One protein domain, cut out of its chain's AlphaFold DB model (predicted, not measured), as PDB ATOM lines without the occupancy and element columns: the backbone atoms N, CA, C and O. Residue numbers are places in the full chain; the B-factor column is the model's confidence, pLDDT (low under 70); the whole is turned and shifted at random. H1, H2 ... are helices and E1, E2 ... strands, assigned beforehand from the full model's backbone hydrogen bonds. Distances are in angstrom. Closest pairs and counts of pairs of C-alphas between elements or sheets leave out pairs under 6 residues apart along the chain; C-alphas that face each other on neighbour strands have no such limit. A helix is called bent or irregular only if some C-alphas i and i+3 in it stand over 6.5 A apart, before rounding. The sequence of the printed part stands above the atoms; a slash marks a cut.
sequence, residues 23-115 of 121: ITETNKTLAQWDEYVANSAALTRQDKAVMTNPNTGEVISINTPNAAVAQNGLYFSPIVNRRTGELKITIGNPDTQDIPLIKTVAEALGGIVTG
ATOM      1  N   ILE A  23      33.685 -11.443 302.522       96.50
ATOM      2  CA  ILE A  23      33.326 -11.222 301.120       96.50
ATOM      3  C   ILE A  23      31.974 -11.890 300.878       96.50
ATOM      4  O   ILE A  23      31.823 -13.094 301.113       96.50
ATOM      5  N   THR A  24      30.998 -11.113 300.426       93.75
ATOM      6  CA  THR A  24      29.612 -11.541 300.172       93.75
ATOM      7  C   THR A  24      29.195 -11.212 298.741       93.75
ATOM      8  O   THR A  24      29.948 -10.568 298.011       93.75
ATOM      9  N   GLU A  25      28.018 -11.685 298.312       89.69
ATOM     10  CA  GLU A  25      27.426 -11.356 297.002       89.69
ATOM     11  C   GLU A  25      28.285 -11.737 295.783       89.69
ATOM     12  O   GLU A  25      28.118 -11.208 294.690       89.69
ATOM     13  N   THR A  26      29.196 -12.700 295.936       87.69
ATOM     14  CA  THR A  26      30.148 -13.080 294.877       87.69
ATOM     15  C   THR A  26      29.470 -13.605 293.603       87.69
ATOM     16  O   THR A  26      30.046 -13.581 292.516       87.69
ATOM     17  N   ASN A  27      28.254 -14.151 293.707       86.88
ATOM     18  CA  ASN A  27      27.637 -14.962 292.650       86.88
ATOM     19  C   ASN A  27      28.562 -16.100 292.159       86.88
ATOM     20  O   ASN A  27      28.470 -16.534 291.007       86.88
ATOM     21  N   LYS A  28      29.496 -16.558 293.006       92.62
ATOM     22  CA  LYS A  28      30.440 -17.641 292.712       92.62
ATOM     23  C   LYS A  28      30.086 -18.894 293.492       92.62
ATOM     24  O   LYS A  28      29.469 -18.859 294.552       92.62
ATOM     25  N   THR A  29      30.509 -20.020 292.944       94.00
ATOM     26  CA  THR A  29      30.459 -21.332 293.583       94.00
ATOM     27  C   THR A  29      31.788 -21.646 294.264       94.00
ATOM     28  O   THR A  29      32.816 -21.037 293.965       94.00
ATOM     29  N   LEU A  30      31.795 -22.658 295.134       94.44
ATOM     30  CA  LEU A  30      33.026 -23.158 295.748       94.44
ATOM     31  C   LEU A  30      34.063 -23.616 294.705       94.44
ATOM     32  O   LEU A  30      35.244 -23.342 294.864       94.44
ATOM     33  N   ALA A  31      33.621 -24.234 293.606       94.44
ATOM     34  CA  ALA A  31      34.514 -24.660 292.528       94.44
ATOM     35  C   ALA A  31      35.185 -23.469 291.818       94.44
ATOM     36  O   ALA A  31      36.364 -23.526 291.491       94.44
ATOM     37  N   GLN A  32      34.453 -22.368 291.621       95.50
ATOM     38  CA  GLN A  32      35.020 -21.144 291.043       95.50
ATOM     39  C   GLN A  32      35.977 -20.442 292.011       95.50
ATOM     40  O   GLN A  32      36.949 -19.832 291.576       95.50
ATOM     41  N   TRP A  33      35.730 -20.538 293.321       96.19
ATOM     42  CA  TRP A  33      36.706 -20.120 294.324       96.19
ATOM     43  C   TRP A  33      37.986 -20.958 294.253       96.19
ATOM     44  O   TRP A  33      39.079 -20.398 294.245       96.19
ATOM     45  N   ASP A  34      37.863 -22.282 294.146       95.94
ATOM     46  CA  ASP A  34      39.015 -23.176 294.026       95.94
ATOM     47  C   ASP A  34      39.853 -22.855 292.781       95.94
ATOM     48  O   ASP A  34      41.079 -22.766 292.865       95.94
ATOM     49  N   GLU A  35      39.195 -22.616 291.644       96.88
ATOM     50  CA  GLU A  35      39.844 -22.189 290.403       96.88
ATOM     51  C   GLU A  35      40.531 -20.825 290.551       96.88
ATOM     52  O   GLU A  35      41.670 -20.658 290.111       96.88
ATOM     53  N   TYR A  36      39.880 -19.860 291.207       96.88
ATOM     54  CA  TYR A  36      40.482 -18.559 291.493       96.88
ATOM     55  C   TYR A  36      41.756 -18.700 292.335       96.88
ATOM     56  O   TYR A  36      42.792 -18.154 291.963       96.88
ATOM     57  N   VAL A  37      41.714 -19.466 293.433       97.69
ATOM     58  CA  VAL A  37      42.882 -19.684 294.303       97.69
ATOM     59  C   VAL A  37      44.008 -20.390 293.552       97.69
ATOM     60  O   VAL A  37      45.159 -19.988 293.684       97.69
ATOM     61  N   ALA A  38      43.697 -21.401 292.737       97.00
ATOM     62  CA  ALA A  38      44.699 -22.139 291.967       97.00
ATOM     63  C   ALA A  38      45.465 -21.259 290.960       97.00
ATOM     64  O   ALA A  38      46.618 -21.551 290.647       97.00
ATOM     65  N   ASN A  39      44.837 -20.185 290.474       97.00
ATOM     66  CA  ASN A  39      45.421 -19.245 289.516       97.00
ATOM     67  C   ASN A  39      45.843 -17.908 290.155       97.00
ATOM     68  O   ASN A  39      46.266 -16.991 289.448       97.00
ATOM     69  N   SER A  40      45.711 -17.762 291.476       95.81
ATOM     70  CA  SER A  40      45.993 -16.505 292.167       95.81
ATOM     71  C   SER A  40      47.489 -16.322 292.407       95.81
ATOM     72  O   SER A  40      48.168 -17.207 292.919       95.81
ATOM     73  N   ALA A  41      48.001 -15.127 292.108       93.88
ATOM     74  CA  ALA A  41      49.341 -14.716 292.534       93.88
ATOM     75  C   ALA A  41      49.372 -14.225 293.996       93.88
ATOM     76  O   ALA A  41      50.447 -14.105 294.583       93.88
ATOM     77  N   ALA A  42      48.207 -13.912 294.573       93.19
ATOM     78  CA  ALA A  42      48.086 -13.328 295.907       93.19
ATOM     79  C   ALA A  42      47.742 -14.359 296.990       93.19
ATOM     80  O   ALA A  42      48.076 -14.146 298.153       93.19
ATOM     81  N   LEU A  43      47.082 -15.461 296.618       97.31
ATOM     82  CA  LEU A  43      46.591 -16.481 297.540       97.31
ATOM     83  C   LEU A  43      47.223 -17.840 297.253       97.31
ATOM     84  O   LEU A  43      47.416 -18.221 296.106       97.31
ATOM     85  N   THR A  44      47.493 -18.599 298.310       96.62
ATOM     86  CA  THR A  44      47.948 -19.990 298.242       96.62
ATOM     87  C   THR A  44      46.957 -20.890 298.966       96.62
ATOM     88  O   THR A  44      46.473 -20.546 300.043       96.62
ATOM     89  N   ARG A  45      46.658 -22.059 298.393       96.44
ATOM     90  CA  ARG A  45      45.775 -23.059 299.004       96.44
ATOM     91  C   ARG A  45      46.315 -23.518 300.361       96.44
ATOM     92  O   ARG A  45      47.477 -23.905 300.467       96.44
ATOM     93  N   GLN A  46      45.454 -23.532 301.376       93.88
ATOM     94  CA  GLN A  46      45.770 -24.013 302.718       93.88
ATOM     95  C   GLN A  46      44.649 -24.910 303.256       93.88
ATOM     96  O   GLN A  46      43.829 -24.502 304.073       93.88
ATOM     97  N   ASP A  47      44.652 -26.178 302.842       91.31
ATOM     98  CA  ASP A  47      43.639 -27.156 303.270       91.31
ATOM     99  C   ASP A  47      43.830 -27.663 304.713       91.31
ATOM    100  O   ASP A  47      42.997 -28.412 305.235       91.31
ATOM    101  N   LYS A  48      44.931 -27.276 305.368       90.31
ATOM    102  CA  LYS A  48      45.216 -27.580 306.774       90.31
ATOM    103  C   LYS A  48      45.890 -26.407 307.475       90.31
ATOM    104  O   LYS A  48      46.891 -25.877 306.990       90.31
ATOM    105  N   ALA A  49      45.418 -26.097 308.675       85.56
ATOM    106  CA  ALA A  49      46.175 -25.333 309.653       85.56
ATOM    107  C   ALA A  49      46.996 -26.311 310.504       85.56
ATOM    108  O   ALA A  49      46.474 -27.327 310.971       85.56
ATOM    109  N   VAL A  50      48.287 -26.032 310.681       88.69
ATOM    110  CA  VAL A  50      49.201 -26.853 311.486       88.69
ATOM    111  C   VAL A  50      49.942 -25.937 312.444       88.69
ATOM    112  O   VAL A  50      50.514 -24.935 312.025       88.69
ATOM    113  N   MET A  51      49.938 -26.295 313.722       88.44
ATOM    114  CA  MET A  51      50.684 -25.602 314.758       88.44
ATOM    115  C   MET A  51      51.518 -26.613 315.533       88.44
ATOM    116  O   MET A  51      51.004 -27.632 315.988       88.44
ATOM    117  N   THR A  52      52.802 -26.309 315.694       93.81
ATOM    118  CA  THR A  52      53.734 -27.129 316.469       93.81
ATOM    119  C   THR A  52      54.091 -26.391 317.748       93.81
ATOM    120  O   THR A  52      54.536 -25.246 317.699       93.81
ATOM    121  N   ASN A  53      53.924 -27.041 318.896       91.50
ATOM    122  CA  ASN A  53      54.421 -26.526 320.161       91.50
ATOM    123  C   ASN A  53      55.961 -26.577 320.147       91.50
ATOM    124  O   ASN A  53      56.524 -27.673 320.106       91.50
ATOM    125  N   PRO A  54      56.669 -25.437 320.212       93.69
ATOM    126  CA  PRO A  54      58.127 -25.418 320.104       93.69
ATOM    127  C   PRO A  54      58.834 -26.071 321.301       93.69
ATOM    128  O   PRO A  54      59.988 -26.464 321.181       93.69
ATOM    129  N   ASN A  55      58.156 -26.200 322.446       95.00
ATOM    130  CA  ASN A  55      58.741 -26.754 323.668       95.00
ATOM    131  C   ASN A  55      58.581 -28.276 323.763       95.00
ATOM    132  O   ASN A  55      59.430 -28.943 324.347       95.00
ATOM    133  N   THR A  56      57.484 -28.823 323.229       96.12
ATOM    134  CA  THR A  56      57.163 -30.257 323.339       96.12
ATOM    135  C   THR A  56      57.262 -31.002 322.010       96.12
ATOM    136  O   THR A  56      57.315 -32.228 322.009       96.12
ATOM    137  N   GLY A  57      57.268 -30.289 320.881       95.44
ATOM    138  CA  GLY A  57      57.176 -30.872 319.542       95.44
ATOM    139  C   GLY A  57      55.782 -31.400 319.187       95.44
ATOM    140  O   GLY A  57      55.609 -31.970 318.113       95.44
ATOM    141  N   GLU A  58      54.788 -31.226 320.062       96.94
ATOM    142  CA  GLU A  58      53.410 -31.643 319.801       96.94
ATOM    143  C   GLU A  58      52.828 -30.871 318.614       96.94
ATOM    144  O   GLU A  58      52.959 -29.649 318.537       96.94
ATOM    145  N   VAL A  59      52.173 -31.585 317.700       95.25
ATOM    146  CA  VAL A  59      51.568 -31.010 316.497       95.25
ATOM    147  C   VAL A  59      50.051 -31.074 316.610       95.25
ATOM    148  O   VAL A  59      49.472 -32.155 316.690       95.25
ATOM    149  N   ILE A  60      49.409 -29.911 316.543       92.88
ATOM    150  CA  ILE A  60      47.962 -29.776 316.394       92.88
ATOM    151  C   ILE A  60      47.687 -29.442 314.931       92.88
ATOM    152  O   ILE A  60      48.260 -28.502 314.381       92.88
ATOM    153  N   SER A  61      46.803 -30.205 314.290       91.25
ATOM    154  CA  SER A  61      46.358 -29.923 312.927       91.25
ATOM    155  C   SER A  61      44.841 -29.887 312.850       91.25
ATOM    156  O   SER A  61      44.157 -30.732 313.423       91.25
ATOM    157  N   ILE A  62      44.330 -28.902 312.119       89.62
ATOM    158  CA  ILE A  62      42.910 -28.731 311.843       89.62
ATOM    159  C   ILE A  62      42.740 -28.745 310.328       89.62
ATOM    160  O   ILE A  62      43.445 -28.037 309.608       89.62
ATOM    161  N   ASN A  63      41.806 -29.564 309.844       91.12
ATOM    162  CA  ASN A  63      41.422 -29.540 308.439       91.12
ATOM    163  C   ASN A  63      40.645 -28.259 308.160       91.12
ATOM    164  O   ASN A  63      39.655 -27.964 308.830       91.12
ATOM    165  N   THR A  64      41.073 -27.539 307.139       89.88
ATOM    166  CA  THR A  64      40.488 -26.271 306.733       89.88
ATOM    167  C   THR A  64      40.207 -26.298 305.236       89.88
ATOM    168  O   THR A  64      40.904 -25.656 304.450       89.88
ATOM    169  N   PRO A  65      39.234 -27.120 304.811       90.94
ATOM    170  CA  PRO A  65      39.051 -27.435 303.407       90.94
ATOM    171  C   PRO A  65      38.754 -26.176 302.600       90.94
ATOM    172  O   PRO A  65      37.909 -25.364 302.972       90.94
ATOM    173  N   ASN A  66      39.421 -26.072 301.458       94.12
ATOM    174  CA  ASN A  66      39.277 -24.997 300.490       94.12
ATOM    175  C   ASN A  66      39.751 -23.625 300.961       94.12
ATOM    176  O   ASN A  66      39.610 -22.657 300.220       94.12
ATOM    177  N   ALA A  67      40.325 -23.508 302.152       96.38
ATOM    178  CA  ALA A  67      40.841 -22.231 302.593       96.38
ATOM    179  C   ALA A  67      42.088 -21.819 301.802       96.38
ATOM    180  O   ALA A  67      42.771 -22.634 301.170       96.38
ATOM    181  N   ALA A  68      42.378 -20.527 301.833       97.12
ATOM    182  CA  ALA A  68      43.560 -19.952 301.225       97.12
ATOM    183  C   ALA A  68      44.207 -18.941 302.166       97.12
ATOM    184  O   ALA A  68      43.555 -18.381 303.044       97.12
ATOM    185  N   VAL A  69      45.493 -18.702 301.967       96.12
ATOM    186  CA  VAL A  69      46.280 -17.764 302.758       96.12
ATOM    187  C   VAL A  69      47.047 -16.832 301.839       96.12
ATOM    188  O   VAL A  69      47.553 -17.252 300.796       96.12
ATOM    189  N   ALA A  70      47.111 -15.560 302.207       96.62
ATOM    190  CA  ALA A  70      47.941 -14.581 301.529       96.62
ATOM    191  C   ALA A  70      49.375 -14.585 302.079       96.62
ATOM    192  O   ALA A  70      49.655 -15.129 303.146       96.62
ATOM    193  N   GLN A  71      50.304 -13.941 301.369       91.69
ATOM    194  CA  GLN A  71      51.715 -13.884 301.786       91.69
ATOM    195  C   GLN A  71      51.925 -13.237 303.162       91.69
ATOM    196  O   GLN A  71      52.861 -13.593 303.872       91.69
ATOM    197  N   ASN A  72      51.052 -12.306 303.550       89.38
ATOM    198  CA  ASN A  72      51.071 -11.660 304.861       89.38
ATOM    199  C   ASN A  72      50.427 -12.509 305.976       89.38
ATOM    200  O   ASN A  72      50.302 -12.034 307.099       89.38
ATOM    201  N   GLY A  73      50.019 -13.749 305.689       91.00
ATOM    202  CA  GLY A  73      49.372 -14.644 306.648       91.00
ATOM    203  C   GLY A  73      47.860 -14.449 306.782       91.00
ATOM    204  O   GLY A  73      47.235 -15.173 307.557       91.00
ATOM    205  N   LEU A  74      47.259 -13.522 306.026       94.19
ATOM    206  CA  LEU A  74      45.818 -13.292 306.058       94.19
ATOM    207  C   LEU A  74      45.061 -14.506 305.523       94.19
ATOM    208  O   LEU A  74      45.353 -15.010 304.436       94.19
ATOM    209  N   TYR A  75      44.072 -14.956 306.286       93.81
ATOM    210  CA  TYR A  75      43.395 -16.218 306.044       93.81
ATOM    211  C   TYR A  75      42.004 -16.027 305.440       93.81
ATOM    212  O   TYR A  75      41.192 -15.272 305.968       93.81
ATOM    213  N   PHE A  76      41.710 -16.760 304.368       96.69
ATOM    214  CA  PHE A  76      40.455 -16.718 303.623       96.69
ATOM    215  C   PHE A  76      39.777 -18.082 303.705       96.69
ATOM    216  O   PHE A  76      40.294 -19.073 303.189       96.69
ATOM    217  N   SER A  77      38.603 -18.140 304.329       95.50
ATOM    218  CA  SER A  77      37.847 -19.383 304.497       95.50
ATOM    219  C   SER A  77      36.508 -19.306 303.756       95.50
ATOM    220  O   SER A  77      35.644 -18.513 304.145       95.50
ATOM    221  N   PRO A  78      36.309 -20.087 302.678       95.81
ATOM    222  CA  PRO A  78      35.039 -20.128 301.967       95.81
ATOM    223  C   PRO A  78      33.982 -20.904 302.768       95.81
ATOM    224  O   PRO A  78      34.221 -21.989 303.294       95.81
ATOM    225  N   ILE A  79      32.765 -20.375 302.800       93.12
ATOM    226  CA  ILE A  79      31.591 -20.970 303.429       93.12
ATOM    227  C   ILE A  79      30.441 -20.902 302.431       93.12
ATOM    228  O   ILE A  79      30.082 -19.832 301.946       93.12
ATOM    229  N   VAL A  80      29.829 -22.051 302.148       92.38
ATOM    230  CA  VAL A  80      28.627 -22.120 301.310       92.38
ATOM    231  C   VAL A  80      27.397 -22.170 302.203       92.38
ATOM    232  O   VAL A  80      27.237 -23.085 303.019       92.38
ATOM    233  N   ASN A  81      26.494 -21.209 302.034       87.06
ATOM    234  CA  ASN A  81      25.192 -21.255 302.675       87.06
ATOM    235  C   ASN A  81      24.369 -22.396 302.060       87.06
ATOM    236  O   ASN A  81      23.993 -22.356 300.895       87.06
ATOM    237  N   ARG A  82      24.047 -23.422 302.854       86.69
ATOM    238  CA  ARG A  82      23.335 -24.618 302.369       86.69
ATOM    239  C   ARG A  82      21.919 -24.346 301.855       86.69
ATOM    240  O   ARG A  82      21.390 -25.167 301.117       86.69
ATOM    241  N   ARG A  83      21.287 -23.243 302.272       86.69
ATOM    242  CA  ARG A  83      19.920 -22.885 301.870       86.69
ATOM    243  C   ARG A  83      19.899 -22.102 300.561       86.69
ATOM    244  O   ARG A  83      19.015 -22.338 299.746       86.69
ATOM    245  N   THR A  84      20.825 -21.163 300.389       84.56
ATOM    246  CA  THR A  84      20.858 -20.270 299.217       84.56
ATOM    247  C   THR A  84      21.859 -20.717 298.154       84.56
ATOM    248  O   THR A  84      21.773 -20.270 297.018       84.56
ATOM    249  N   GLY A  85      22.806 -21.593 298.503       85.12
ATOM    250  CA  GLY A  85      23.946 -21.949 297.656       85.12
ATOM    251  C   GLY A  85      25.000 -20.844 297.556       85.12
ATOM    252  O   GLY A  85      25.981 -21.006 296.835       85.12
ATOM    253  N   GLU A  86      24.814 -19.732 298.268       88.38
ATOM    254  CA  GLU A  86      25.685 -18.565 298.187       88.38
ATOM    255  C   GLU A  86      27.052 -18.845 298.819       88.38
ATOM    256  O   GLU A  86      27.138 -19.343 299.949       88.38
ATOM    257  N   LEU A  87      28.115 -18.491 298.095       94.62
ATOM    258  CA  LEU A  87      29.476 -18.479 298.607       94.62
ATOM    259  C   LEU A  87      29.756 -17.166 299.341       94.62
ATOM    260  O   LEU A  87      29.738 -16.084 298.752       94.62
ATOM    261  N   LYS A  88      30.119 -17.309 300.611       95.12
ATOM    262  CA  LYS A  88      30.681 -16.267 301.463       95.12
ATOM    263  C   LYS A  88      32.124 -16.623 301.792       95.12
ATOM    264  O   LYS A  88      32.425 -17.793 301.992       95.12
ATOM    265  N   ILE A  89      33.009 -15.643 301.908       96.56
ATOM    266  CA  ILE A  89      34.382 -15.874 302.375       96.56
ATOM    267  C   ILE A  89      34.567 -15.113 303.677       96.56
ATOM    268  O   ILE A  89      34.382 -13.901 303.712       96.56
ATOM    269  N   THR A  90      34.896 -15.811 304.756       95.19
ATOM    270  CA  THR A  90      35.240 -15.186 306.039       95.19
ATOM    271  C   THR A  90      36.736 -14.935 306.101       95.19
ATOM    272  O   THR A  90      37.513 -15.828 305.746       95.19
ATOM    273  N   ILE A  91      37.127 -13.754 306.573       95.50
ATOM    274  CA  ILE A  91      38.527 -13.362 306.712       95.50
ATOM    275  C   ILE A  91      38.958 -13.531 308.170       95.50
ATOM    276  O   ILE A  91      38.284 -13.055 309.081       95.50
ATOM    277  N   GLY A  92      40.058 -14.245 308.404       90.38
ATOM    278  CA  GLY A  92      40.572 -14.496 309.749       90.38
ATOM    279  C   GLY A  92      41.361 -13.306 310.287       90.38
ATOM    280  O   GLY A  92      42.424 -13.014 309.750       90.38
ATOM    281  N   ASN A  93      40.857 -12.675 311.353       87.38
ATOM    282  CA  ASN A  93      41.478 -11.557 312.084       87.38
ATOM    283  C   ASN A  93      42.153 -10.492 311.188       87.38
ATOM    284  O   ASN A  93      43.343 -10.233 311.365       87.38
ATOM    285  N   PRO A  94      41.437  -9.902 310.213       91.62
ATOM    286  CA  PRO A  94      41.993  -8.859 309.361       91.62
ATOM    287  C   PRO A  94      42.323  -7.581 310.138       91.62
ATOM    288  O   PRO A  94      41.569  -7.152 311.014       91.62
ATOM    289  N   ASP A  95      43.398  -6.918 309.720       90.06
ATOM    290  CA  ASP A  95      43.727  -5.550 310.103       90.06
ATOM    291  C   ASP A  95      43.253  -4.550 309.035       90.06
ATOM    292  O   ASP A  95      43.016  -4.884 307.873       90.06
ATOM    293  N   THR A  96      43.189  -3.259 309.379       88.94
ATOM    294  CA  THR A  96      42.814  -2.199 308.419       88.94
ATOM    295  C   THR A  96      43.719  -2.171 307.177       88.94
ATOM    296  O   THR A  96      43.263  -1.846 306.083       88.94
ATOM    297  N   GLN A  97      44.995  -2.543 307.325       91.75
ATOM    298  CA  GLN A  97      45.959  -2.622 306.219       91.75
ATOM    299  C   GLN A  97      45.652  -3.741 305.210       91.75
ATOM    300  O   GLN A  97      46.139  -3.684 304.082       91.75
ATOM    301  N   ASP A  98      44.837  -4.726 305.591       94.19
ATOM    302  CA  ASP A  98      44.477  -5.870 304.752       94.19
ATOM    303  C   ASP A  98      43.295  -5.582 303.824       94.19
ATOM    304  O   ASP A  98      43.130  -6.248 302.799       94.19
ATOM    305  N   ILE A  99      42.483  -4.566 304.143       94.00
ATOM    306  CA  ILE A  99      41.267  -4.210 303.396       94.00
ATOM    307  C   ILE A  99      41.518  -4.071 301.885       94.00
ATOM    308  O   ILE A  99      40.722  -4.621 301.122       94.00
ATOM    309  N   PRO A 100      42.593  -3.415 301.399       95.81
ATOM    310  CA  PRO A 100      42.861  -3.330 299.964       95.81
ATOM    311  C   PRO A 100      43.001  -4.699 299.286       95.81
ATOM    312  O   PRO A 100      42.431  -4.909 298.217       95.81
ATOM    313  N   LEU A 101      43.695  -5.652 299.919       96.50
ATOM    314  CA  LEU A 101      43.824  -7.012 299.392       96.50
ATOM    315  C   LEU A 101      42.467  -7.724 299.388       96.50
ATOM    316  O   LEU A 101      42.101  -8.347 298.392       96.50
ATOM    317  N   ILE A 102      41.703  -7.606 300.477       97.12
ATOM    318  CA  ILE A 102      40.372  -8.215 300.595       97.12
ATOM    319  C   ILE A 102      39.441  -7.672 299.502       97.12
ATOM    320  O   ILE A 102      38.728  -8.453 298.873       97.12
ATOM    321  N   LYS A 103      39.501  -6.367 299.207       96.81
ATOM    322  CA  LYS A 103      38.766  -5.739 298.100       96.81
ATOM    323  C   LYS A 103      39.175  -6.285 296.743       96.81
ATOM    324  O   LYS A 103      38.301  -6.640 295.964       96.81
ATOM    325  N   THR A 104      40.472  -6.427 296.472       96.69
ATOM    326  CA  THR A 104      40.944  -7.032 295.215       96.69
ATOM    327  C   THR A 104      40.409  -8.455 295.035       96.69
ATOM    328  O   THR A 104      39.986  -8.829 293.941       96.69
ATOM    329  N   VAL A 105      40.383  -9.254 296.107       96.81
ATOM    330  CA  VAL A 105      39.790 -10.600 296.075       96.81
ATOM    331  C   VAL A 105      38.277 -10.525 295.847       96.81
ATOM    332  O   VAL A 105      37.748 -11.267 295.021       96.81
ATOM    333  N   ALA A 106      37.580  -9.617 296.535       96.75
ATOM    334  CA  ALA A 106      36.141  -9.423 296.383       96.75
ATOM    335  C   ALA A 106      35.771  -9.041 294.943       96.75
ATOM    336  O   ALA A 106      34.930  -9.700 294.339       96.75
ATOM    337  N   GLU A 107      36.461  -8.060 294.362       95.69
ATOM    338  CA  GLU A 107      36.278  -7.608 292.981       95.69
ATOM    339  C   GLU A 107      36.510  -8.737 291.973       95.69
ATOM    340  O   GLU A 107      35.686  -8.943 291.080       95.69
ATOM    341  N   ALA A 108      37.578  -9.527 292.140       94.75
ATOM    342  CA  ALA A 108      37.863 -10.667 291.266       94.75
ATOM    343  C   ALA A 108      36.756 -11.732 291.308       94.75
ATOM    344  O   ALA A 108      36.470 -12.400 290.311       94.75
ATOM    345  N   LEU A 109      36.101 -11.875 292.459       94.25
ATOM    346  CA  LEU A 109      34.965 -12.766 292.630       94.25
ATOM    347  C   LEU A 109      33.636 -12.105 292.252       94.25
ATOM    348  O   LEU A 109      32.649 -12.821 292.136       94.25
ATOM    349  N   GLY A 110      33.596 -10.799 291.985       94.69
ATOM    350  CA  GLY A 110      32.371 -10.038 291.734       94.69
ATOM    351  C   GLY A 110      31.505  -9.835 292.982       94.69
ATOM    352  O   GLY A 110      30.292  -9.740 292.850       94.69
ATOM    353  N   GLY A 111      32.116  -9.842 294.168       95.00
ATOM    354  CA  GLY A 111      31.466  -9.604 295.455       95.00
ATOM    355  C   GLY A 111      31.853  -8.268 296.087       95.00
ATOM    356  O   GLY A 111      32.537  -7.442 295.484       95.00
ATOM    357  N   ILE A 112      31.431  -8.085 297.335       96.81
ATOM    358  CA  ILE A 112      31.675  -6.885 298.146       96.81
ATOM    359  C   ILE A 112      32.291  -7.252 299.497       96.81
ATOM    360  O   ILE A 112      32.136  -8.383 299.959       96.81
ATOM    361  N   VAL A 113      32.966  -6.293 300.135       96.94
ATOM    362  CA  VAL A 113      33.509  -6.455 301.490       96.94
ATOM    363  C   VAL A 113      32.516  -5.896 302.502       96.94
ATOM    364  O   VAL A 113      32.156  -4.722 302.438       96.94
ATOM    365  N   THR A 114      32.082  -6.744 303.430       94.81
ATOM    366  CA  THR A 114      31.142  -6.400 304.501       94.81
ATOM    367  C   THR A 114      31.734  -6.698 305.872       94.81
ATOM    368  O   THR A 114      32.512  -7.644 306.024       94.81
ATOM    369  N   GLY A 115      31.362  -5.896 306.869       91.69
ATOM    370  CA  GLY A 115      31.656  -6.177 308.272       91.69
ATOM    371  C   GLY A 115      30.651  -7.116 308.934       91.69
ATOM    372  O   GLY A 115      29.855  -7.801 308.276       91.69
TER     373      GLY A 115
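Overview. This is residues 23 to 115 of the 121 residues of an uncharacterized protein of Marinomonas sp. S3726 (UniProt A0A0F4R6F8). A twisted, curled sheet of four strands has both helices on one face, H1 packed over it and H2 beside its strands, while the hairpin of E2 and E3 runs away as a long arm whose tip, residues 53 to 58, sticks out free. The last short strand, E7, follows H2 and pairs with the first printed residues, 23 to 24. The printed part has 93 residues, with two named helices and seven named strands in the order H1 E1 E2 E3 E4 E5 E6 H2 E7. The main sheet has the order E1 E4 E5 E6, all antiparallel, and the class is mixed, helices and strands. The whole is compact, with a radius of gyration of the C-alphas of 14.1 A, and spans 45 by 31 by 26 A, the arm making much of the length.

Along the chain. H1 is residues 30 to 38, 12.3 A long, and begins at C-alpha 30 (33.026, -23.158, 295.748). E1 is residues 43 to 45. E2, residues 48 to 52, measures 12.9 A, and E3, residues 59 to 63, measures 13.0 A. E4 is residues 68 to 70. E5, residues 75 to 80, is 16.6 A long, and E6, residues 87 to 92, is 16.2 A. H2, residues 96 to 109, is 20.6 A long and irregular: C-alphas 97 and 100 are 7.0 A apart. E7, residues 112 to 114, ends at C-alpha 114 (31.142, -6.400, 304.501).

Arrangement. In the sheet E1 E4 E5 E6, E4 E5 E6 form a meander, each strand the antiparallel neighbour of the one before. Within hydrogen-bond range are N 44 and O 69 of E1 and E4, 2.8 A, N 68 and O 76 of E4 and E5, 2.9 A, and N 79 and O 88 of E5 and E6, 2.7 A. H1 and H2 on the same face make two layers, helices on one face of a sheet. H1 has a height over the sheet of 7.7 A and lies only just over E4 and E5, with 3 of its C-alphas on each. On the local plane it runs slantwise to E4 at 37 degrees. The closest C-alphas of H1 and E1 are those of Val 37 and Leu 43, 5.9 A. H2 has a height of 9.2 A and lies over none of the strands, only just, with 2 of its C-alphas on E5. H1 and H2 are close but not clearly touching, the C-alphas of Trp 33 and Leu 109 being closest at 7.7 A. E1 runs on into E2 across 2 residues at 86 degrees. In the hairpin of E2 and E3, N 51 and O 60 are 2.8 A apart. Every O i to N i+4 pair is within range in H1, and 8 of 10 in H2.

Size, cuts and confidence. The C-alphas farthest apart, those of Asn 55 and Thr 84, are 45.6 A apart. The printed part, residues 23 to 115, has no cut. No link between named elements is long. The mean pLDDT of the printed part is 93.4, and no printed residue is under 70.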